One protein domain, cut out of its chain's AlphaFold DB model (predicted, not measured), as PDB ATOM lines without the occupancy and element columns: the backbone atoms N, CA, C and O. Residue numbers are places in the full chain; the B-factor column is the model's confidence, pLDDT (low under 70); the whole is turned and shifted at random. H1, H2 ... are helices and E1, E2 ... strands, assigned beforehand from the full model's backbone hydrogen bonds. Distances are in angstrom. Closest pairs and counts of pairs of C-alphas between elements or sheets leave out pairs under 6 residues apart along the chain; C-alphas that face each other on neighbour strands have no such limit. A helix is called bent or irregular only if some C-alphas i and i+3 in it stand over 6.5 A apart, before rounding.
ATOM      1  N   LEU A   2     -13.354  37.083  96.594       26.58
ATOM      2  CA  LEU A   2     -11.902  36.942  96.425       26.58
ATOM      3  C   LEU A   2     -11.212  38.009  97.279       26.58
ATOM      4  O   LEU A   2     -11.188  39.176  96.900       26.58
ATOM      5  N   ASN A   3     -10.695  37.620  98.440       31.28
ATOM      6  CA  ASN A   3      -9.864  38.494  99.258       31.28
ATOM      7  C   ASN A   3      -8.408  38.089  99.074       31.28
ATOM      8  O   ASN A   3      -7.930  37.192  99.755       31.28
ATOM      9  N   LEU A   4      -7.737  38.773  98.150       34.09
ATOM     10  CA  LEU A   4      -6.403  39.345  98.347       34.09
ATOM     11  C   LEU A   4      -6.184  40.401  97.252       34.09
ATOM     12  O   LEU A   4      -5.268  40.340  96.442       34.09
ATOM     13  N   LEU A   5      -7.075  41.400  97.247       35.72
ATOM     14  CA  LEU A   5      -6.676  42.744  96.854       35.72
ATOM     15  C   LEU A   5      -5.570  43.137  97.832       35.72
ATOM     16  O   LEU A   5      -5.830  43.309  99.025       35.72
ATOM     17  N   THR A   6      -4.335  43.275  97.359       41.72
ATOM     18  CA  THR A   6      -3.498  44.290  97.997       41.72
ATOM     19  C   THR A   6      -4.214  45.625  97.782       41.72
ATOM     20  O   THR A   6      -4.903  45.796  96.773       41.72
ATOM     21  N   GLU A   7      -4.102  46.565  98.719       34.84
ATOM     22  CA  GLU A   7      -4.781  47.876  98.649       34.84
ATOM     23  C   GLU A   7      -4.481  48.665  97.349       34.84
ATOM     24  O   GLU A   7      -5.139  49.667  97.083       34.84
ATOM     25  N   ASN A   8      -3.556  48.172  96.514       34.47
ATOM     26  CA  ASN A   8      -3.082  48.774  95.273       34.47
ATOM     27  C   ASN A   8      -3.477  48.029  93.979       34.47
ATOM     28  O   ASN A   8      -3.159  48.522  92.908       34.47
ATOM     29  N   GLY A   9      -4.173  46.885  94.025       35.50
ATOM     30  CA  GLY A   9      -4.612  46.189  92.798       35.50
ATOM     31  C   GLY A   9      -3.589  45.241  92.148       35.50
ATOM     32  O   GLY A   9      -3.857  44.717  91.068       35.50
ATOM     33  N   ASP A  10      -2.471  44.945  92.821       40.00
ATOM     34  CA  ASP A  10      -1.481  43.960  92.363       40.00
ATOM     35  C   ASP A  10      -2.033  42.524  92.503       40.00
ATOM     36  O   ASP A  10      -2.340  42.081  93.616       40.00
ATOM     37  N   TYR A  11      -2.116  41.766  91.401       54.75
ATOM     38  CA  TYR A  11      -2.520  40.352  91.412       54.75
ATOM     39  C   TYR A  11      -1.297  39.425  91.473       54.75
ATOM     40  O   TYR A  11      -0.630  39.194  90.459       54.75
ATOM     41  N   PHE A  12      -1.056  38.838  92.645       53.25
ATOM     42  CA  PHE A  12      -0.197  37.666  92.825       53.25
ATOM     43  C   PHE A  12      -1.091  36.446  93.027       53.25
ATOM     44  O   PHE A  12      -1.973  36.477  93.882       53.25
ATOM     45  N   ILE A  13      -0.868  35.375  92.268       56.84
ATOM     46  CA  ILE A  13      -1.585  34.115  92.489       56.84
ATOM     47  C   ILE A  13      -0.648  33.156  93.223       56.84
ATOM     48  O   ILE A  13       0.356  32.701  92.662       56.84
ATOM     49  N   LEU A  14      -0.979  32.869  94.485       57.56
ATOM     50  CA  LEU A  14      -0.256  31.913  95.324       57.56
ATOM     51  C   LEU A  14      -0.739  30.471  95.095       57.56
ATOM     52  O   LEU A  14      -1.895  30.283  94.708       57.56
ATOM     53  N   PRO A  15       0.115  29.454  95.356       53.03
ATOM     54  CA  PRO A  15      -0.194  28.032  95.185       53.03
ATOM     55  C   PRO A  15      -1.567  27.611  95.725       53.03
ATOM     56  O   PRO A  15      -2.330  26.985  95.014       53.03
ATOM     57  N   ASP A  16      -1.951  28.026  96.921       54.69
ATOM     58  CA  ASP A  16      -3.217  27.674  97.576       54.69
ATOM     59  C   ASP A  16      -4.479  28.292  96.936       54.69
ATOM     60  O   ASP A  16      -5.594  27.859  97.225       54.69
ATOM     61  N   GLN A  17      -4.326  29.255  96.024       54.50
ATOM     62  CA  GLN A  17      -5.429  30.032  95.435       54.50
ATOM     63  C   GLN A  17      -5.776  29.608  93.996       54.50
ATOM     64  O   GLN A  17      -6.743  30.084  93.401       54.50
ATOM     65  N   TRP A  18      -5.020  28.674  93.418       56.53
ATOM     66  CA  TRP A  18      -5.143  28.284  92.007       56.53
ATOM     67  C   TRP A  18      -6.412  27.510  91.651       56.53
ATOM     68  O   TRP A  18      -6.867  27.572  90.507       56.53
ATOM     69  N   ALA A  19      -7.015  26.796  92.607       49.16
ATOM     70  CA  ALA A  19      -8.298  26.128  92.377       49.16
ATOM     71  C   ALA A  19      -9.405  27.141  92.018       49.16
ATOM     72  O   ALA A  19     -10.309  26.827  91.244       49.16
ATOM     73  N   GLU A  20      -9.297  28.377  92.517       49.03
ATOM     74  CA  GLU A  20     -10.215  29.474  92.202       49.03
ATOM     75  C   GLU A  20      -9.881  30.143  90.858       49.03
ATOM     76  O   GLU A  20     -10.784  30.605  90.161       49.03
ATOM     77  N   VAL A  21      -8.613  30.108  90.431       49.44
ATOM     78  CA  VAL A  21      -8.137  30.648  89.142       49.44
ATOM     79  C   VAL A  21      -8.686  29.875  87.947       49.44
ATOM     80  O   VAL A  21      -9.010  30.483  86.930       49.44
ATOM     81  N   ARG A  22      -8.890  28.556  88.072       45.41
ATOM     82  CA  ARG A  22      -9.574  27.756  87.033       45.41
ATOM     83  C   ARG A  22     -11.026  28.194  86.790       45.41
ATOM     84  O   ARG A  22     -11.560  27.925  85.720       45.41
ATOM     85  N   ASN A  23     -11.638  28.887  87.754       41.00
ATOM     86  CA  ASN A  23     -12.984  29.456  87.648       41.00
ATOM     87  C   ASN A  23     -12.981  30.951  87.284       41.00
ATOM     88  O   ASN A  23     -14.053  31.556  87.197       41.00
ATOM     89  N   LEU A  24     -11.811  31.568  87.069       44.22
ATOM     90  CA  LEU A  24     -11.743  32.941  86.579       44.22
ATOM     91  C   LEU A  24     -12.186  32.970  85.114       44.22
ATOM     92  O   LEU A  24     -11.513  32.470  84.211       44.22
ATOM     93  N   HIS A  25     -13.331  33.602  84.869       39.19
ATOM     94  CA  HIS A  25     -13.682  34.083  83.542       39.19
ATOM     95  C   HIS A  25     -12.704  35.198  83.161       39.19
ATOM     96  O   HIS A  25     -12.893  36.355  83.531       39.19
ATOM     97  N   PHE A  26     -11.637  34.847  82.440       43.88
ATOM     98  CA  PHE A  26     -10.782  35.842  81.796       43.88
ATOM     99  C   PHE A  26     -11.627  36.659  80.814       43.88
ATOM    100  O   PHE A  26     -12.416  36.107  80.045       43.88
ATOM    101  N   SER A  27     -11.478  37.979  80.881       38.69
ATOM    102  CA  SER A  27     -12.388  38.934  80.246       38.69
ATOM    103  C   SER A  27     -12.296  38.951  78.713       38.69
ATOM    104  O   SER A  27     -13.217  39.412  78.038       38.69
ATOM    105  N   SER A  28     -11.220  38.385  78.151       41.34
ATOM    106  CA  SER A  28     -11.056  38.155  76.718       41.34
ATOM    107  C   SER A  28     -10.179  36.928  76.428       41.34
ATOM    108  O   SER A  28      -9.294  36.575  77.206       41.34
ATOM    109  N   VAL A  29     -10.395  36.297  75.268       42.00
ATOM    110  CA  VAL A  29      -9.625  35.136  74.767       42.00
ATOM    111  C   VAL A  29      -8.126  35.455  74.589       42.00
ATOM    112  O   VAL A  29      -7.295  34.554  74.615       42.00
ATOM    113  N   ASN A  30      -7.754  36.737  74.478       39.84
ATOM    114  CA  ASN A  30      -6.367  37.164  74.258       39.84
ATOM    115  C   ASN A  30      -5.552  37.341  75.554       39.84
ATOM    116  O   ASN A  30      -4.327  37.263  75.511       39.84
ATOM    117  N   GLU A  31      -6.197  37.519  76.712       45.72
ATOM    118  CA  GLU A  31      -5.519  37.578  78.023       45.72
ATOM    119  C   GLU A  31      -5.184  36.181  78.584       45.72
ATOM    120  O   GLU A  31      -4.526  36.060  79.612       45.72
ATOM    121  N   GLN A  32      -5.615  35.122  77.891       52.69
ATOM    122  CA  GLN A  32      -5.473  33.718  78.290       52.69
ATOM    123  C   GLN A  32      -4.204  33.032  77.750       52.69
ATOM    124  O   GLN A  32      -4.064  31.822  77.900       52.69
ATOM    125  N   LEU A  33      -3.304  33.746  77.065       65.31
ATOM    126  CA  LEU A  33      -2.323  33.090  76.186       65.31
ATOM    127  C   LEU A  33      -0.931  32.878  76.801       65.31
ATOM    128  O   LEU A  33      -0.296  31.874  76.478       65.31
ATOM    129  N   LEU A  34      -0.447  33.777  77.672       80.19
ATOM    130  CA  LEU A  34       0.925  33.710  78.192       80.19
ATOM    131  C   LEU A  34       1.111  34.504  79.495       80.19
ATOM    132  O   LEU A  34       0.858  35.710  79.533       80.19
ATOM    133  N   SER A  35       1.633  33.847  80.528       83.94
ATOM    134  CA  SER A  35       1.952  34.434  81.832       83.94
ATOM    135  C   SER A  35       3.394  34.136  82.238       83.94
ATOM    136  O   SER A  35       3.978  33.146  81.791       83.94
ATOM    137  N   LEU A  36       3.946  34.980  83.117       88.62
ATOM    138  CA  LEU A  36       5.259  34.772  83.726       88.62
ATOM    139  C   LEU A  36       5.103  34.041  85.062       88.62
ATOM    140  O   LEU A  36       4.365  34.483  85.941       88.62
ATOM    141  N   ILE A  37       5.820  32.935  85.214       88.06
ATOM    142  CA  ILE A  37       5.904  32.147  86.441       88.06
ATOM    143  C   ILE A  37       7.325  32.260  86.979       88.06
ATOM    144  O   ILE A  37       8.290  32.162  86.224       88.06
ATOM    145  N   ILE A  38       7.445  32.446  88.289       87.19
ATOM    146  CA  ILE A  38       8.722  32.537  88.988       87.19
ATOM    147  C   ILE A  38       8.815  31.423  90.021       87.19
ATOM    148  O   ILE A  38       7.903  31.235  90.832       87.19
ATOM    149  N   ASP A  39       9.932  30.710  89.998       85.25
ATOM    150  CA  ASP A  39      10.308  29.727  91.001       85.25
ATOM    151  C   ASP A  39      11.478  30.252  91.843       85.25
ATOM    152  O   ASP A  39      12.558  30.555  91.331       85.25
ATOM    153  N   PHE A  40      11.237  30.350  93.149       79.38
ATOM    154  CA  PHE A  40      12.199  30.813  94.154       79.38
ATOM    155  C   PHE A  40      12.815  29.655  94.960       79.38
ATOM    156  O   PHE A  40      13.451  29.887  95.988       79.38
ATOM    157  N   SER A  41      12.568  28.400  94.571       68.50
ATOM    158  CA  SER A  41      13.032  27.213  95.303       68.50
ATOM    159  C   SER A  41      14.516  26.898  95.094       68.50
ATOM    160  O   SER A  41      15.106  26.165  95.889       68.50
ATOM    161  N   SER A  42      15.129  27.457  94.050       64.19
ATOM    162  CA  SER A  42      16.528  27.229  93.694       64.19
ATOM    163  C   SER A  42      17.446  28.346  94.222       64.19
ATOM    164  O   SER A  42      16.985  29.400  94.654       64.19
ATOM    165  N   ALA A  43      18.768  28.130  94.196       63.69
ATOM    166  CA  ALA A  43      19.749  29.151  94.593       63.69
ATOM    167  C   ALA A  43      19.682  30.424  93.722       63.69
ATOM    168  O   ALA A  43      20.156  31.482  94.133       63.69
ATOM    169  N   THR A  44      19.104  30.309  92.525       72.44
ATOM    170  CA  THR A  44      18.837  31.405  91.594       72.44
ATOM    171  C   THR A  44      17.364  31.414  91.208       72.44
ATOM    172  O   THR A  44      16.803  30.357  90.920       72.44
ATOM    173  N   ASP A  45      16.741  32.586  91.135       83.38
ATOM    174  CA  ASP A  45      15.362  32.690  90.654       83.38
ATOM    175  C   ASP A  45      15.248  32.132  89.225       83.38
ATOM    176  O   ASP A  45      16.043  32.480  88.343       83.38
ATOM    177  N   GLN A  46      14.265  31.260  89.001       86.44
ATOM    178  CA  GLN A  46      13.979  30.685  87.687       86.44
ATOM    179  C   GLN A  46      12.679  31.267  87.136       86.44
ATOM    180  O   GLN A  46      11.697  31.433  87.858       86.44
ATOM    181  N   PHE A  47      12.685  31.584  85.844       90.50
ATOM    182  CA  PHE A  47      11.593  32.261  85.151       90.50
ATOM    183  C   PHE A  47      11.065  31.360  84.046       90.50
ATOM    184  O   PHE A  47      11.853  30.848  83.252       90.50
ATOM    185  N   TYR A  48       9.745  31.225  83.966       90.25
ATOM    186  CA  TYR A  48       9.075  30.387  82.981       90.25
ATOM    187  C   TYR A  48       7.903  31.124  82.341       90.25
ATOM    188  O   TYR A  48       7.155  31.841  83.004       90.25
ATOM    189  N   LEU A  49       7.716  30.899  81.054       90.31
ATOM    190  CA  LEU A  49       6.555  31.281  80.282       90.31
ATOM    191  C   LEU A  49       5.595  30.116  80.198       90.31
ATOM    192  O   LEU A  49       5.978  29.015  79.798       90.31
ATOM    193  N   ALA A  50       4.322  30.382  80.469       84.94
ATOM    194  CA  ALA A  50       3.309  29.407  80.130       84.94
ATOM    195  C   ALA A  50       1.892  29.938  80.054       84.94
ATOM    196  O   ALA A  50       1.575  31.032  80.515       84.94
ATOM    197  N   ASN A  51       1.024  29.093  79.507       81.25
ATOM    198  CA  ASN A  51      -0.408  29.255  79.643       81.25
ATOM    199  C   ASN A  51      -0.878  28.627  80.975       81.25
ATOM    200  O   ASN A  51      -0.849  27.398  81.101       81.25
ATOM    201  N   PRO A  52      -1.355  29.424  81.951       73.50
ATOM    202  CA  PRO A  52      -1.797  28.911  83.249       73.50
ATOM    203  C   PRO A  52      -2.975  27.930  83.163       73.50
ATOM    204  O   PRO A  52      -3.178  27.149  84.088       73.50
ATOM    205  N   LEU A  53      -3.739  27.934  82.064       73.38
ATOM    206  CA  LEU A  53      -4.840  26.992  81.844       73.38
ATOM    207  C   LEU A  53      -4.362  25.579  81.484       73.38
ATOM    208  O   LEU A  53      -5.132  24.631  81.615       73.38
ATOM    209  N   LEU A  54      -3.119  25.436  81.016       72.75
ATOM    210  CA  LEU A  54      -2.573  24.167  80.525       72.75
ATOM    211  C   LEU A  54      -1.637  23.483  81.527       72.75
ATOM    212  O   LEU A  54      -1.292  22.319  81.345       72.75
ATOM    213  N   ILE A  55      -1.223  24.180  82.586       70.31
ATOM    214  CA  ILE A  55      -0.264  23.656  83.559       70.31
ATOM    215  C   ILE A  55      -0.985  22.996  84.739       70.31
ATOM    216  O   ILE A  55      -2.041  23.456  85.182       70.31
ATOM    217  N   ASN A  56      -0.435  21.891  85.257       69.62
ATOM    218  CA  ASN A  56      -0.972  21.275  86.469       69.62
ATOM    219  C   ASN A  56      -0.706  22.154  87.700       69.62
ATOM    220  O   ASN A  56       0.339  22.785  87.824       69.62
ATOM    221  N   TYR A  57      -1.646  22.161  88.640       66.38
ATOM    222  CA  TYR A  57      -1.500  22.805  89.940       66.38
ATOM    223  C   TYR A  57      -0.188  22.403  90.629       66.38
ATOM    224  O   TYR A  57       0.529  23.258  91.146       66.38
ATOM    225  N   ASP A  58       0.166  21.119  90.571       65.81
ATOM    226  CA  ASP A  58       1.375  20.607  91.212       65.81
ATOM    227  C   ASP A  58       2.663  21.189  90.604       65.81
ATOM    228  O   ASP A  58       3.598  21.488  91.344       65.81
ATOM    229  N   CYS A  59       2.685  21.492  89.297       69.12
ATOM    230  CA  CYS A  59       3.798  22.207  88.653       69.12
ATOM    231  C   CYS A  59       4.013  23.623  89.197       69.12
ATOM    232  O   CYS A  59       5.110  24.174  89.069       69.12
ATOM    233  N   LEU A  60       2.934  24.250  89.672       70.25
ATOM    234  CA  LEU A  60       2.878  25.636  90.139       70.25
ATOM    235  C   LEU A  60       3.062  25.724  91.651       70.25
ATOM    236  O   LEU A  60       3.153  26.817  92.215       70.25
ATOM    237  N   ARG A  61       3.131  24.574  92.324       70.06
ATOM    238  CA  ARG A  61       3.344  24.509  93.756       70.06
ATOM    239  C   ARG A  61       4.661  25.194  94.108       70.06
ATOM    240  O   ARG A  61       5.697  24.919  93.519       70.06
ATOM    241  N   ASN A  62       4.608  26.077  95.104       70.25
ATOM    242  CA  ASN A  62       5.724  26.922  95.538       70.25
ATOM    243  C   ASN A  62       6.243  27.925  94.489       70.25
ATOM    244  O   ASN A  62       7.308  28.503  94.697       70.25
ATOM    245  N   LYS A  63       5.499  28.170  93.406       79.25
ATOM    246  CA  LYS A  63       5.821  29.187  92.399       79.25
ATOM    247  C   LYS A  63       4.860  30.363  92.505       79.25
ATOM    248  O   LYS A  63       3.785  30.261  93.094       79.25
ATOM    249  N   THR A  64       5.258  31.501  91.952       81.81
ATOM    250  CA  THR A  64       4.413  32.697  91.848       81.81
ATOM    251  C   THR A  64       4.103  32.960  90.388       81.81
ATOM    252  O   THR A  64       5.020  33.060  89.578       81.81
ATOM    253  N   LEU A  65       2.823  33.091  90.045       81.94
ATOM    254  CA  LEU A  65       2.422  33.583  88.730       81.94
ATOM    255  C   LEU A  65       2.135  35.076  88.808       81.94
ATOM    256  O   LEU A  65       1.364  35.534  89.655       81.94
ATOM    257  N   LEU A  66       2.747  35.805  87.885       81.81
ATOM    258  CA  LEU A  66       2.507  37.219  87.686       81.81
ATOM    259  C   LEU A  66       1.474  37.411  86.595       81.81
ATOM    260  O   LEU A  66       1.557  36.830  85.509       81.81
ATOM    261  N   THR A  67       0.501  38.259  86.895       73.81
ATOM    262  CA  THR A  67      -0.507  38.600  85.908       73.81
ATOM    263  C   THR A  67       0.043  39.582  84.872       73.81
ATOM    264  O   THR A  67       0.824  40.473  85.213       73.81
ATOM    265  N   PRO A  68      -0.434  39.486  83.623       74.75
ATOM    266  CA  PRO A  68      -0.533  40.596  82.682       74.75
ATOM    267  C   PRO A  68      -0.515  42.028  83.232       74.75
ATOM    268  O   PRO A  68       0.332  42.835  82.851       74.75
ATOM    269  N   ALA A  69      -1.480  42.355  84.096       75.12
ATOM    270  CA  ALA A  69      -1.702  43.713  84.577       75.12
ATOM    271  C   ALA A  69      -0.551  44.177  85.473       75.12
ATOM    272  O   ALA A  69      -0.005  45.252  85.247       75.12
ATOM    273  N   LEU A  70      -0.134  43.320  86.410       79.94
ATOM    274  CA  LEU A  70       1.004  43.583  87.284       79.94
ATOM    275  C   LEU A  70       2.290  43.778  86.475       79.94
ATOM    276  O   LEU A  70       3.027  44.726  86.711       79.94
ATOM    277  N   LEU A  71       2.542  42.914  85.487       84.38
ATOM    278  CA  LEU A  71       3.714  43.041  84.620       84.38
ATOM    279  C   LEU A  71       3.722  44.384  83.889       84.38
ATOM    280  O   LEU A  71       4.753  45.048  83.847       84.38
ATOM    281  N   ARG A  72       2.572  44.807  83.355       83.31
ATOM    282  CA  ARG A  72       2.428  46.109  82.696       83.31
ATOM    283  C   ARG A  72       2.679  47.267  83.661       83.31
ATOM    284  O   ARG A  72       3.392  48.196  83.296       83.31
ATOM    285  N   GLU A  73       2.126  47.212  84.867       84.38
ATOM    286  CA  GLU A  73       2.308  48.248  85.887       84.38
ATOM    287  C   GLU A  73       3.767  48.340  86.360       84.38
ATOM    288  O   GLU A  73       4.365  49.418  86.331       84.38
ATOM    289  N   SER A  74       4.386  47.209  86.698       86.88
ATOM    290  CA  SER A  74       5.802  47.147  87.070       86.88
ATOM    291  C   SER A  74       6.697  47.662  85.946       86.88
ATOM    292  O   SER A  74       7.591  48.477  86.182       86.88
ATOM    293  N   PHE A  75       6.426  47.255  84.704       85.19
ATOM    294  CA  PHE A  75       7.163  47.726  83.536       85.19
ATOM    295  C   PHE A  75       7.031  49.238  83.326       85.19
ATOM    296  O   PHE A  75       7.964  49.862  82.828       85.19
ATOM    297  N   LEU A  76       5.902  49.844  83.707       82.88
ATOM    298  CA  LEU A  76       5.633  51.280  83.587       82.88
ATOM    299  C   LEU A  76       6.289  52.122  84.679       82.88
ATOM    300  O   LEU A  76       6.741  53.234  84.405       82.88
ATOM    301  N   HIS A  77       6.324  51.613  85.908       86.06
ATOM    302  CA  HIS A  77       6.608  52.446  87.076       86.06
ATOM    303  C   HIS A  77       7.916  52.102  87.780       86.06
ATOM    304  O   HIS A  77       8.534  52.984  88.375       86.06
ATOM    305  N   GLU A  78       8.407  50.868  87.676       89.81
ATOM    306  CA  GLU A  78       9.624  50.493  88.390       89.81
ATOM    307  C   GLU A  78      10.874  50.976  87.655       89.81
ATOM    308  O   GLU A  78      10.999  50.859  86.431       89.81
ATOM    309  N   ALA A  79      11.834  51.514  88.409       88.00
ATOM    310  CA  ALA A  79      13.100  51.999  87.864       88.00
ATOM    311  C   ALA A  79      13.948  50.870  87.253       88.00
ATOM    312  O   ALA A  79      14.729  51.122  86.338       88.00
ATOM    313  N   ALA A  80      13.759  49.624  87.702       89.75
ATOM    314  CA  ALA A  80      14.474  48.455  87.192       89.75
ATOM    315  C   ALA A  80      14.230  48.192  85.691       89.75
ATOM    316  O   ALA A  80      15.065  47.561  85.044       89.75
ATOM    317  N   PHE A  81      13.129  48.697  85.122       89.88
ATOM    318  CA  PHE A  81      12.826  48.608  83.687       89.88
ATOM    319  C   PHE A  81      13.224  49.859  82.891       89.88
ATOM    320  O   PHE A  81      13.019  49.887  81.680       89.88
ATOM    321  N   ASN A  82      13.828  50.877  83.525       89.19
ATOM    322  CA  ASN A  82      14.290  52.086  82.832       89.19
ATOM    323  C   ASN A  82      15.147  51.790  81.593       89.19
ATOM    324  O   ASN A  82      14.846  52.376  80.556       89.19
ATOM    325  N   PRO A  83      16.153  50.888  81.638       91.06
ATOM    326  CA  PRO A  83      16.959  50.592  80.455       91.06
ATOM    327  C   PRO A  83      16.098  50.126  79.281       91.06
ATOM    328  O   PRO A  83      16.267  50.589  78.163       91.06
ATOM    329  N   LEU A  84      15.112  49.271  79.547       90.12
ATOM    330  CA  LEU A  84      14.241  48.738  78.509       90.12
ATOM    331  C   LEU A  84      13.264  49.787  77.966       90.12
ATOM    332  O   LEU A  84      13.022  49.822  76.764       90.12
ATOM    333  N   ARG A  85      12.744  50.674  78.824       87.81
ATOM    334  CA  ARG A  85      11.914  51.809  78.388       87.81
ATOM    335  C   ARG A  85      12.693  52.779  77.497       87.81
ATOM    336  O   ARG A  85      12.156  53.222  76.490       87.81
ATOM    337  N   ILE A  86      13.953  53.065  77.839       89.00
ATOM    338  CA  ILE A  86      14.834  53.932  77.043       89.00
ATOM    339  C   ILE A  86      15.048  53.344  75.644       89.00
ATOM    340  O   ILE A  86      14.900  54.065  74.661       89.00
ATOM    341  N   GLU A  87      15.344  52.045  75.549       90.00
ATOM    342  CA  GLU A  87      15.586  51.380  74.259       90.00
ATOM    343  C   GLU A  87      14.329  51.253  73.384       90.00
ATOM    344  O   GLU A  87      14.434  51.145  72.164       90.00
ATOM    345  N   LEU A  88      13.133  51.233  73.980       86.06
ATOM    346  CA  LEU A  88      11.888  51.068  73.227       86.06
ATOM    347  C   LEU A  88      11.348  52.374  72.628       86.06
ATOM    348  O   LEU A  88      10.530  52.286  71.714       86.06
ATOM    349  N   GLU A  89      11.825  53.544  73.068       76.31
ATOM    350  CA  GLU A  89      11.247  54.868  72.776       76.31
ATOM    351  C   GLU A  89       9.760  54.979  73.215       76.31
ATOM    352  O   GLU A  89       8.955  54.058  73.048       76.31
ATOM    353  N   ASP A  90       9.348  56.122  73.781       59.38
ATOM    354  CA  ASP A  90       8.015  56.277  74.408       59.38
ATOM    355  C   ASP A  90       6.833  55.944  73.463       59.38
ATOM    356  O   ASP A  90       5.814  55.394  73.895       59.38
ATOM    357  N   ASP A  91       6.976  56.209  72.160       57.50
ATOM    358  CA  ASP A  91       5.914  55.988  71.170       57.50
ATOM    359  C   ASP A  91       5.697  54.501  70.841       57.50
ATOM    360  O   ASP A  91       4.545  54.062  70.736       57.50
ATOM    361  N   SER A  92       6.762  53.692  70.735       64.88
ATOM    362  CA  SER A  92       6.617  52.250  70.459       64.88
ATOM    363  C   SER A  92       6.058  51.502  71.665       64.88
ATOM    364  O   SER A  92       5.359  50.501  71.506       64.88
ATOM    365  N   PHE A  93       6.340  52.003  72.870       65.62
ATOM    366  CA  PHE A  93       5.871  51.422  74.119       65.62
ATOM    367  C   PHE A  93       4.336  51.454  74.247       65.62
ATOM    368  O   PHE A  93       3.721  50.461  74.644       65.62
ATOM    369  N   SER A  94       3.698  52.567  73.871       66.69
ATOM    370  CA  SER A  94       2.240  52.735  73.986       66.69
ATOM    371  C   SER A  94       1.434  51.710  73.168       66.69
ATOM    372  O   SER A  94       0.297  51.388  73.526       66.69
ATOM    373  N   GLY A  95       2.040  51.165  72.107       76.19
ATOM    374  CA  GLY A  95       1.446  50.165  71.223       76.19
ATOM    375  C   GLY A  95       1.576  48.717  71.700       76.19
ATOM    376  O   GLY A  95       0.980  47.842  71.072       76.19
ATOM    377  N   LEU A  96       2.319  48.450  72.782       84.19
ATOM    378  CA  LEU A  96       2.571  47.083  73.231       84.19
ATOM    379  C   LEU A  96       1.356  46.468  73.930       84.19
ATOM    380  O   LEU A  96       0.772  47.017  74.882       84.19
ATOM    381  N   ASN A  97       0.999  45.275  73.470       85.19
ATOM    382  CA  ASN A  97      -0.001  44.443  74.105       85.19
ATOM    383  C   ASN A  97       0.596  43.667  75.290       85.19
ATOM    384  O   ASN A  97       1.804  43.590  75.506       85.19
ATOM    385  N   THR A  98      -0.285  43.075  76.083       81.62
ATOM    386  CA  THR A  98       0.082  42.329  77.285       81.62
ATOM    387  C   THR A  98       1.046  41.170  77.023       81.62
ATOM    388  O   THR A  98       1.975  40.969  77.797       81.62
ATOM    389  N   VAL A  99       0.838  40.395  75.956       84.81
ATOM    390  CA  VAL A  99       1.665  39.217  75.651       84.81
ATOM    391  C   VAL A  99       3.088  39.652  75.296       84.81
ATOM    392  O   VAL A  99       4.054  39.044  75.757       84.81
ATOM    393  N   GLU A 100       3.221  40.743  74.540       89.62
ATOM    394  CA  GLU A 100       4.516  41.345  74.215       89.62
ATOM    395  C   GLU A 100       5.240  41.822  75.478       89.62
ATOM    396  O   GLU A 100       6.422  41.528  75.648       89.62
ATOM    397  N   ILE A 101       4.533  42.481  76.403       89.44
ATOM    398  CA  ILE A 101       5.090  42.911  77.696       89.44
ATOM    399  C   ILE A 101       5.538  41.706  78.536       89.44
ATOM    400  O   ILE A 101       6.613  41.750  79.142       89.44
ATOM    401  N   THR A 102       4.764  40.617  78.551       89.50
ATOM    402  CA  THR A 102       5.147  39.376  79.240       89.50
ATOM    403  C   THR A 102       6.438  38.799  78.664       89.50
ATOM    404  O   THR A 102       7.341  38.471  79.432       89.50
ATOM    405  N   LEU A 103       6.571  38.723  77.333       92.19
ATOM    406  CA  LEU A 103       7.802  38.253  76.683       92.19
ATOM    407  C   LEU A 103       8.992  39.177  76.947       92.19
ATOM    408  O   LEU A 103      10.067  38.691  77.296       92.19
ATOM    409  N   LEU A 104       8.809  40.494  76.818       93.00
ATOM    410  CA  LEU A 104       9.842  41.487  77.122       93.00
ATOM    411  C   LEU A 104      10.353  41.311  78.554       93.00
ATOM    412  O   LEU A 104      11.558  41.227  78.781       93.00
ATOM    413  N   THR A 105       9.428  41.199  79.509       92.19
ATOM    414  CA  THR A 105       9.757  41.034  80.926       92.19
ATOM    415  C   THR A 105      10.447  39.699  81.184       92.19
ATOM    416  O   THR A 105      11.475  39.668  81.858       92.19
ATOM    417  N   TYR A 106       9.944  38.607  80.601       93.38
ATOM    418  CA  TYR A 106      10.581  37.295  80.678       93.38
ATOM    419  C   TYR A 106      12.027  37.350  80.184       93.38
ATOM    420  O   TYR A 106      12.937  37.018  80.938       93.38
ATOM    421  N   PHE A 107      12.265  37.821  78.959       94.00
ATOM    422  CA  PHE A 107      13.609  37.826  78.390       94.00
ATOM    423  C   PHE A 107      14.556  38.791  79.104       94.00
ATOM    424  O   PHE A 107      15.743  38.485  79.215       94.00
ATOM    425  N   TYR A 108      14.053  39.926  79.598       92.88
ATOM    426  CA  TYR A 108      14.837  40.909  80.348       92.88
ATOM    427  C   TYR A 108      15.296  40.386  81.717       92.88
ATOM    428  O   TYR A 108      16.409  40.681  82.167       92.88
ATOM    429  N   LEU A 109      14.448  39.602  82.386       90.56
ATOM    430  CA  LEU A 109      14.726  39.084  83.725       90.56
ATOM    431  C   LEU A 109      15.441  37.741  83.718       90.56
ATOM    432  O   LEU A 109      16.242  37.492  84.619       90.56
ATOM    433  N   ASN A 110      15.171  36.904  82.718       89.31
ATOM    434  CA  ASN A 110      15.701  35.554  82.658       89.31
ATOM    435  C   ASN A 110      17.242  35.587  82.578       89.31
ATOM    436  O   ASN A 110      17.804  36.237  81.689       89.31
ATOM    437  N   PRO A 111      17.952  34.895  83.488       83.31
ATOM    438  CA  PRO A 111      19.412  34.906  83.525       83.31
ATOM    439  C   PRO A 111      20.047  34.210  82.314       83.31
ATOM    440  O   PRO A 111      21.221  34.443  82.021       83.31
ATOM    441  N   LEU A 112      19.300  33.380  81.581       82.56
ATOM    442  CA  LEU A 112      19.815  32.681  80.410       82.56
ATOM    443  C   LEU A 112      20.187  33.673  79.289       82.56
ATOM    444  O   LEU A 112      19.438  34.620  79.016       82.56
ATOM    445  N   PRO A 113      21.342  33.485  78.620       81.81
ATOM    446  CA  PRO A 113      21.728  34.302  77.480       81.81
ATOM    447  C   PRO A 113      20.964  33.826  76.241       81.81
ATOM    448  O   PRO A 113      21.271  32.768  75.692       81.81
ATOM    449  N   PHE A 114      19.961  34.598  75.822       88.19
ATOM    450  CA  PHE A 114      19.239  34.381  74.569       88.19
ATOM    451  C   PHE A 114      19.839  35.272  73.478       88.19
ATOM    452  O   PHE A 114      20.173  36.430  73.741       88.19
ATOM    453  N   SER A 115      19.981  34.743  72.262       91.25
ATOM    454  CA  SER A 115      20.392  35.548  71.109       91.25
ATOM    455  C   SER A 115      19.260  36.500  70.685       91.25
ATOM    456  O   SER A 115      18.082  36.240  70.947       91.25
ATOM    457  N   VAL A 116      19.597  37.576  69.967       94.00
ATOM    458  CA  VAL A 116      18.595  38.470  69.359       94.00
ATOM    459  C   VAL A 116      17.679  37.697  68.403       94.00
ATOM    460  O   VAL A 116      16.466  37.887  68.438       94.00
ATOM    461  N   SER A 117      18.234  36.788  67.598       92.81
ATOM    462  CA  SER A 117      17.473  35.973  66.644       92.81
ATOM    463  C   SER A 117      16.443  35.087  67.344       92.81
ATOM    464  O   SER A 117      15.282  35.048  66.935       92.81
ATOM    465  N   MET A 118      16.830  34.430  68.440       91.56
ATOM    466  CA  MET A 118      15.937  33.581  69.226       91.56
ATOM    467  C   MET A 118      14.843  34.397  69.924       91.56
ATOM    468  O   MET A 118      13.673  34.018  69.882       91.56
ATOM    469  N   ILE A 119      15.185  35.547  70.513       94.44
ATOM    470  CA  ILE A 119      14.186  36.435  71.128       94.44
ATOM    471  C   ILE A 119      13.186  36.919  70.067       94.44
ATOM    472  O   ILE A 119      11.973  36.826  70.270       94.44
ATOM    473  N   ALA A 120      13.676  37.387  68.914       95.12
ATOM    474  CA  ALA A 120      12.834  37.844  67.811       95.12
ATOM    475  C   ALA A 120      11.904  36.724  67.331       95.12
ATOM    476  O   ALA A 120      10.721  36.962  67.086       95.12
ATOM    477  N   ARG A 121      12.403  35.484  67.279       92.50
ATOM    478  CA  ARG A 121      11.598  34.328  66.895       92.50
ATOM    479  C   ARG A 121      10.389  34.126  67.816       92.50
ATOM    480  O   ARG A 121       9.292  33.889  67.316       92.50
ATOM    481  N   TRP A 122      10.532  34.309  69.131       93.06
ATOM    482  CA  TRP A 122       9.413  34.151  70.075       93.06
ATOM    483  C   TRP A 122       8.349  35.219  69.857       93.06
ATOM    484  O   TRP A 122       7.159  34.911  69.900       93.06
ATOM    485  N   PHE A 123       8.764  36.454  69.570       93.69
ATOM    486  CA  PHE A 123       7.837  37.514  69.181       93.69
ATOM    487  C   PHE A 123       7.115  37.171  67.871       93.69
ATOM    488  O   PHE A 123       5.898  37.325  67.784       93.69
ATOM    489  N   THR A 124       7.814  36.642  66.862       93.44
ATOM    490  CA  THR A 124       7.150  36.239  65.610       93.44
ATOM    491  C   THR A 124       6.169  35.083  65.796       93.44
ATOM    492  O   THR A 124       5.124  35.064  65.150       93.44
ATOM    493  N   ASP A 125       6.450  34.158  66.718       90.12
ATOM    494  CA  ASP A 125       5.568  33.024  67.017       90.12
ATOM    495  C   ASP A 125       4.265  33.450  67.716       90.12
ATOM    496  O   ASP A 125       3.275  32.721  67.666       90.12
ATOM    497  N   ILE A 126       4.236  34.639  68.329       88.62
ATOM    498  CA  ILE A 126       3.010  35.284  68.829       88.62
ATOM    499  C   ILE A 126       2.451  36.325  67.841       88.62
ATOM    500  O   ILE A 126       1.697  37.215  68.232       88.62
ATOM    501  N   TYR A 127       2.799  36.197  66.558       90.00
ATOM    502  CA  TYR A 127       2.312  37.009  65.437       90.00
ATOM    503  C   TYR A 127       2.796  38.469  65.397       90.00
ATOM    504  O   TYR A 127       2.221  39.284  64.671       90.00
ATOM    505  N   VAL A 128       3.880  38.814  66.102       90.19
ATOM    506  CA  VAL A 128       4.541  40.114  65.908       90.19
ATOM    507  C   VAL A 128       5.244  40.131  64.553       90.19
ATOM    508  O   VAL A 128       5.940  39.191  64.171       90.19
ATOM    509  N   ILE A 129       5.081  41.226  63.811       92.56
ATOM    510  CA  ILE A 129       5.699  41.398  62.490       92.56
ATOM    511  C   ILE A 129       7.235  41.308  62.626       92.56
ATOM    512  O   ILE A 129       7.782  41.973  63.506       92.56
ATOM    513  N   PRO A 130       7.956  40.581  61.743       94.00
ATOM    514  CA  PRO A 130       9.393  40.315  61.898       94.00
ATOM    515  C   PRO A 130      10.265  41.548  62.170       94.00
ATOM    516  O   PRO A 130      11.071  41.541  63.093       94.00
ATOM    517  N   GLY A 131      10.051  42.648  61.440       92.88
ATOM    518  CA  GLY A 131      10.818  43.882  61.650       92.88
ATOM    519  C   GLY A 131      10.509  44.607  62.967       92.88
ATOM    520  O   GLY A 131      11.299  45.435  63.402       92.88
ATOM    521  N   VAL A 132       9.365  44.337  63.605       92.06
ATOM    522  CA  VAL A 132       9.055  44.814  64.965       92.06
ATOM    523  C   VAL A 132       9.667  43.864  65.991       92.06
ATOM    524  O   VAL A 132      10.328  44.320  66.917       92.06
ATOM    525  N   ALA A 133       9.518  42.555  65.782       94.69
ATOM    526  CA  ALA A 133      10.084  41.513  66.633       94.69
ATOM    527  C   ALA A 133      11.606  41.657  66.803       94.69
ATOM    528  O   ALA A 133      12.109  41.584  67.921       94.69
ATOM    529  N   GLU A 134      12.331  41.934  65.717       95.75
ATOM    530  CA  GLU A 134      13.778  42.176  65.750       95.75
ATOM    531  C   GLU A 134      14.143  43.437  66.548       95.75
ATOM    532  O   GLU A 134      15.117  43.431  67.303       95.75
ATOM    533  N   ARG A 135      13.350  44.513  66.449       93.44
ATOM    534  CA  ARG A 135      13.572  45.720  67.265       93.44
ATOM    535  C   ARG A 135      13.348  45.444  68.747       93.44
ATOM    536  O   ARG A 135      14.196  45.812  69.552       93.44
ATOM    537  N   LEU A 136      12.257  44.761  69.101       94.56
ATOM    538  CA  LEU A 136      11.976  44.372  70.489       94.56
ATOM    539  C   LEU A 136      13.086  43.475  71.049       94.56
ATOM    540  O   LEU A 136      13.539  43.673  72.176       94.56
ATOM    541  N   ALA A 137      13.569  42.526  70.247       95.94
ATOM    542  CA  ALA A 137      14.661  41.641  70.625       95.94
ATOM    543  C   ALA A 137      15.975  42.390  70.881       95.94
ATOM    544  O   ALA A 137      16.632  42.142  71.893       95.94
ATOM    545  N   ASN A 138      16.336  43.330  70.003       95.06
ATOM    546  CA  ASN A 138      17.511  44.179  70.194       95.06
ATOM    547  C   ASN A 138      17.375  45.067  71.434       95.06
ATOM    548  O   ASN A 138      18.313  45.135  72.225       95.06
ATOM    549  N   ALA A 139      16.206  45.680  71.646       94.12
ATOM    550  CA  ALA A 139      15.948  46.507  72.821       94.12
ATOM    551  C   ALA A 139      16.144  45.711  74.119       94.12
ATOM    552  O   ALA A 139      16.854  46.160  75.015       94.12
ATOM    553  N   VAL A 140      15.602  44.489  74.203       94.62
ATOM    554  CA  VAL A 140      15.836  43.606  75.359       94.62
ATOM    555  C   VAL A 140      17.309  43.255  75.506       94.62
ATOM    556  O   VAL A 140      17.845  43.331  76.611       94.62
ATOM    557  N   PHE A 141      17.969  42.867  74.417       93.38
ATOM    558  CA  PHE A 141      19.375  42.479  74.449       93.38
ATOM    559  C   PHE A 141      20.264  43.615  74.978       93.38
ATOM    560  O   PHE A 141      21.031  43.402  75.917       93.38
ATOM    561  N   ILE A 142      20.107  44.831  74.448       92.81
ATOM    562  CA  ILE A 142      20.863  46.018  74.873       92.81
ATOM    563  C   ILE A 142      20.493  46.401  76.309       92.81
ATOM    564  O   ILE A 142      21.378  46.547  77.157       92.81
ATOM    565  N   ALA A 143      19.201  46.476  76.635       92.12
ATOM    566  CA  ALA A 143      18.743  46.823  77.976       92.12
ATOM    567  C   ALA A 143      19.296  45.871  79.045       92.12
ATOM    568  O   ALA A 143      19.663  46.323  80.126       92.12
ATOM    569  N   ARG A 144      19.416  44.570  78.749       90.31
ATOM    570  CA  ARG A 144      20.034  43.590  79.659       90.31
ATOM    571  C   ARG A 144      21.510  43.868  79.914       90.31
ATOM    572  O   ARG A 144      21.972  43.634  81.025       90.31
ATOM    573  N   THR A 145      22.245  44.352  78.914       85.56
ATOM    574  CA  THR A 145      23.658  44.729  79.095       85.56
ATOM    575  C   THR A 145      23.820  45.994  79.936       85.56
ATOM    576  O   THR A 145      24.798  46.114  80.668       85.56
ATOM    577  N   ASN A 146      22.828  46.887  79.887       84.31
ATOM    578  CA  ASN A 146      22.774  48.131  80.656       84.31
ATOM    579  C   ASN A 146      22.007  47.988  81.981       84.31
ATOM    580  O   ASN A 146      21.761  48.982  82.664       84.31
ATOM    581  N   ARG A 147      21.572  46.772  82.330       81.88
ATOM    582  CA  ARG A 147      20.753  46.525  83.511       81.88
ATOM    583  C   ARG A 147      21.596  46.701  84.768       81.88
ATOM    584  O   ARG A 147      22.541  45.950  85.009       81.88
ATOM    585  N   ASP A 148      21.189  47.649  85.602       75.06
ATOM    586  CA  ASP A 148      21.714  47.773  86.956       75.06
ATOM    587  C   ASP A 148      21.396  46.511  87.771       75.06
ATOM    588  O   ASP A 148      20.375  45.852  87.574       75.06
ATOM    589  N   GLN A 149      22.241  46.187  88.752       71.31
ATOM    590  CA  GLN A 149      22.035  45.033  89.642       71.31
ATOM    591  C   GLN A 149      20.822  45.188  90.584       71.31
ATOM    592  O   GLN A 149      20.618  44.356  91.469       71.31
ATOM    593  N   SER A 150      20.025  46.248  90.429       77.06
ATOM    594  CA  SER A 150      18.815  46.463  91.208       77.06
ATOM    595  C   SER A 150      17.742  45.441  90.826       77.06
ATOM    596  O   SER A 150      17.394  45.226  89.662       77.06
ATOM    597  N   GLU A 151      17.226  44.767  91.845       83.25
ATOM    598  CA  GLU A 151      16.123  43.831  91.701       83.25
ATOM    599  C   GLU A 151      14.789  44.599  91.630       83.25
ATOM    600  O   GLU A 151      14.547  45.427  92.514       83.25
ATOM    601  N   PRO A 152      13.918  44.318  90.638       87.19
ATOM    602  CA  PRO A 152      12.552  44.836  90.601       87.19
ATOM    603  C   PRO A 152      11.797  44.662  91.928       87.19
ATOM    604  O   PRO A 152      11.888  43.623  92.589       87.19
ATOM    605  N   GLU A 153      11.007  45.659  92.312       87.50
ATOM    606  CA  GLU A 153      10.250  45.664  93.565       87.50
ATOM    607  C   GLU A 153       9.210  44.542  93.600       87.50
ATOM    608  O   GLU A 153       9.025  43.900  94.641       87.50
ATOM    609  N   PHE A 154       8.562  44.244  92.468       84.31
ATOM    610  CA  PHE A 154       7.604  43.139  92.412       84.31
ATOM    611  C   PHE A 154       8.256  41.778  92.708       84.31
ATOM    612  O   PHE A 154       7.594  40.917  93.295       84.31
ATOM    613  N   LEU A 155       9.541  41.562  92.378       86.62
ATOM    614  CA  LEU A 155      10.247  40.318  92.723       86.62
ATOM    615  C   LEU A 155      10.454  40.208  94.233       86.62
ATOM    616  O   LEU A 155      10.169  39.164  94.826       86.62
ATOM    617  N   GLN A 156      10.849  41.308  94.878       85.81
ATOM    618  CA  GLN A 156      11.007  41.368  96.332       85.81
ATOM    619  C   GLN A 156       9.675  41.089  97.047       85.81
ATOM    620  O   GLN A 156       9.623  40.274  97.976       85.81
ATOM    621  N   LYS A 157       8.581  41.712  96.579       83.44
ATOM    622  CA  LYS A 157       7.217  41.459  97.075       83.44
ATOM    623  C   LYS A 157       6.815  39.991  96.887       83.44
ATOM    624  O   LYS A 157       6.360  39.367  97.847       83.44
ATOM    625  N   SER A 158       7.038  39.422  95.699       81.25
ATOM    626  CA  SER A 158       6.729  38.015  95.384       81.25
ATOM    627  C   SER A 158       7.434  37.053  96.341       81.25
ATOM    628  O   SER A 158       6.797  36.195  96.956       81.25
ATOM    629  N   ARG A 159       8.743  37.248  96.545       82.12
ATOM    630  CA  ARG A 159       9.556  36.422  97.446       82.12
ATOM    631  C   ARG A 159       9.069  36.519  98.895       82.12
ATOM    632  O   ARG A 159       8.972  35.506  99.593       82.12
ATOM    633  N   ALA A 160       8.715  37.723  99.351       80.31
ATOM    634  CA  ALA A 160       8.185  37.944 100.696       80.31
ATOM    635  C   ALA A 160       6.819  37.270 100.916       80.31
ATOM    636  O   ALA A 160       6.573  36.729 101.998       80.31
ATOM    637  N   LEU A 161       5.941  37.281  99.908       73.19
ATOM    638  CA  LEU A 161       4.637  36.613  99.955       73.19
ATOM    639  C   LEU A 161       4.791  35.089  99.996       73.19
ATOM    640  O   LEU A 161       4.215  34.437 100.871       73.19
ATOM    641  N   LEU A 162       5.637  34.527  99.129       72.81
ATOM    642  CA  LEU A 162       5.882  33.087  99.103       72.81
ATOM    643  C   LEU A 162       6.504  32.590 100.418       72.81
ATOM    644  O   LEU A 162       6.083  31.569 100.962       72.81
ATOM    645  N   GLY A 163       7.452  33.347 100.985       68.12
ATOM    646  CA  GLY A 163       8.073  33.020 102.269       68.12
ATOM    647  C   GLY A 163       7.096  32.998 103.454       68.12
ATOM    648  O   GLY A 163       7.346  32.286 104.430       68.12
ATOM    649  N   LYS A 164       5.980  33.739 103.389       62.94
ATOM    650  CA  LYS A 164       4.894  33.668 104.383       62.94
ATOM    651  C   LYS A 164       4.040  32.413 104.179       62.94
ATOM    652  O   LYS A 164       3.926  31.619 105.110       62.94
ATOM    653  N   SER A 165       3.569  32.176 102.952       60.47
ATOM    654  CA  SER A 165       2.756  30.998 102.592       60.47
ATOM    655  C   SER A 165       3.473  29.669 102.894       60.47
ATOM    656  O   SER A 165       2.895  28.747 103.474       60.47
ATOM    657  N   GLN A 166       4.776  29.572 102.608       61.25
ATOM    658  CA  GLN A 166       5.557  28.363 102.900       61.25
ATOM    659  C   GLN A 166       5.748  28.103 104.399       61.25
ATOM    660  O   GLN A 166       5.842  26.945 104.803       61.25
ATOM    661  N   ARG A 167       5.809  29.147 105.240       57.56
ATOM    662  CA  ARG A 167       5.883  28.984 106.706       57.56
ATOM    663  C   ARG A 167       4.583  28.429 107.274       57.56
ATOM    664  O   ARG A 167       4.643  27.666 108.233       57.56
ATOM    665  N   GLU A 168       3.460  28.785 106.665       52.66
ATOM    666  CA  GLU A 168       2.126  28.294 107.014       52.66
ATOM    667  C   GLU A 168       1.891  26.870 106.470       52.66
ATOM    668  O   GLU A 168       1.257  26.053 107.127       52.66
ATOM    669  N   SER A 169       2.514  26.520 105.340       49.56
ATOM    670  CA  SER A 169       2.371  25.221 104.654       49.56
ATOM    671  C   SER A 169       3.375  24.134 105.084       49.56
ATOM    672  O   SER A 169       3.474  23.087 104.434       49.56
ATOM    673  N   LYS A 170       4.148  24.352 106.163       45.41
ATOM    674  CA  LYS A 170       5.220  23.443 106.630       45.41
ATOM    675  C   LYS A 170       4.770  22.013 106.966       45.41
ATOM    676  O   LYS A 170       5.626  21.143 107.088       45.41
ATOM    677  N   GLU A 171       3.472  21.734 107.063       39.88
ATOM    678  CA  GLU A 171       2.956  20.376 107.293       39.88
ATOM    679  C   GLU A 171       2.931  19.480 106.033       39.88
ATOM    680  O   GLU A 171       2.778  18.271 106.166       39.88
ATOM    681  N   ILE A 172       3.145  20.012 104.815       43.31
ATOM    682  CA  ILE A 172       2.973  19.248 103.551       43.31
ATOM    683  C   ILE A 172       4.274  19.157 102.712       43.31
ATOM    684  O   ILE A 172       4.255  18.758 101.546       43.31
ATOM    685  N   GLN A 173       5.435  19.537 103.256       41.22
ATOM    686  CA  GLN A 173       6.705  19.632 102.502       41.22
ATOM    687  C   GLN A 173       7.467  18.300 102.291       41.22
ATOM    688  O   GLN A 173       8.583  18.317 101.782       41.22
ATOM    689  N   SER A 174       6.911  17.131 102.626       35.31
ATOM    690  CA  SER A 174       7.706  15.889 102.702       35.31
ATOM    691  C   SER A 174       7.980  15.134 101.389       35.31
ATOM    692  O   SER A 174       8.709  14.148 101.441       35.31
ATOM    693  N   ASN A 175       7.431  15.521 100.229       39.00
ATOM    694  CA  ASN A 175       7.342  14.580  99.090       39.00
ATOM    695  C   ASN A 175       8.102  14.945  97.801       39.00
ATOM    696  O   ASN A 175       7.997  14.200  96.836       39.00
ATOM    697  N   TYR A 176       8.892  16.020  97.765       42.84
ATOM    698  CA  TYR A 176       9.676  16.398  96.573       42.84
ATOM    699  C   TYR A 176      11.184  16.395  96.856       42.84
ATOM    700  O   TYR A 176      11.899  17.351  96.570       42.84
ATOM    701  N   ASN A 177      11.682  15.310  97.449       44.78
ATOM    702  CA  ASN A 177      13.123  15.076  97.448       44.78
ATOM    703  C   ASN A 177      13.516  14.549  96.062       44.78
ATOM    704  O   ASN A 177      12.921  13.554  95.640       44.78
TER     705      ASN A 177
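This is residues 2 to 177 of the 334 residues of an uncharacterized protein of Bacteroidetes bacterium HGW-Bacteroidetes-9 (UniProt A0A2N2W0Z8). A small three-stranded sheet has two helices over one face, H6 along E2 and E1 and H9 slantwise over E3. H3, H7 and H8 pack round H6, H4 packs on H8, and the short H1 and H2 make a small corner of their own; residues 23 to 29 and 170 to 177 stick out. The 176 printed residues hold named elements in the order H1 E1 E2 H2 E3 H3 H4 H5 H6 H7 H8 H9, mostly helix, with the antiparallel sheet in order E2 E1 E3. The whole is compact, radius of gyration of the C-alphas 16.6 A, spanning 51 by 36 by 34 A.

Begin at E1, residues 35 to 39, the inner strand. E2, residues 46 to 50, forms an antiparallel hairpin with it; N 37 and O 48 are 2.8 A apart, within hydrogen-bond range. E3, residues 63 to 66, is its other antiparallel neighbour, with N 38 and O 64 at 2.8 A. E2, H2 at residues 57 to 60 and E3 form a split strand-helix-strand unit, E1 between its strands, with a right-handed crossover. H6, residues 98 to 109, and H9, residues 153 to 168, are on the same face, making two layers, helices over a sheet; their heights over the sheet are 8.5 A and 9.5 A. H3, residues 68 to 77, touches H6 at a steep tilt of 61 degrees, closest C-alphas Pro 68 and Thr 98, 5.7 A. H7, residues 116 to 125, forms a helical hairpin with H6, closest C-alphas Phe 123 and Glu 100, 7.1 A. H8, residues 130 to 145, touches H7, closest C-alphas Ala 133 and Ala 120, 4.7 A. H4, residues 79 to 88, touches H8, closest C-alphas Pro 83 and Ala 143, 4.9 A. H5, residues 90 to 94, is close to H4 but not clearly touching, C-alphas Phe 93 and Arg 85 at 7.4 A. H1, residues 15 to 21, touches H2, closest C-alphas Pro 15 and Leu 60, 6.4 A. O i to N i+4 pairs are all within range in H3, H6 and H7, 11 of 12 in H8 and in H9, 4 of 6 in H4, 0 of 3 in H1 with 2 of 4 at i+3, and 0 of 1 in H5 with 0 of 2 at i+3; H2 is too short for one.

Find C-alpha 35 at (1.952, 34.434, 81.832); E1 runs 13.3 A from there, and E2 13.1 A. H9 runs 23.4 A to C-alpha 168 at (2.126, 28.294, 107.014), H8 22.8 A, H6 16.3 A. H1 and H4 are irregular: C-alphas 16 and 19 are 7.4 A apart, and 80 and 83 are 7.5 A.

The C-alphas farthest apart, Gly 131 and Glu 171, are 51.9 A apart. The printed part has no cut; H1 to E1 is the long link. Mean pLDDT of the printed part is 74.0, under 70 at residues 2 to 33, 41 to 43, 56 to 59, 90 to 94 and 163 to 177.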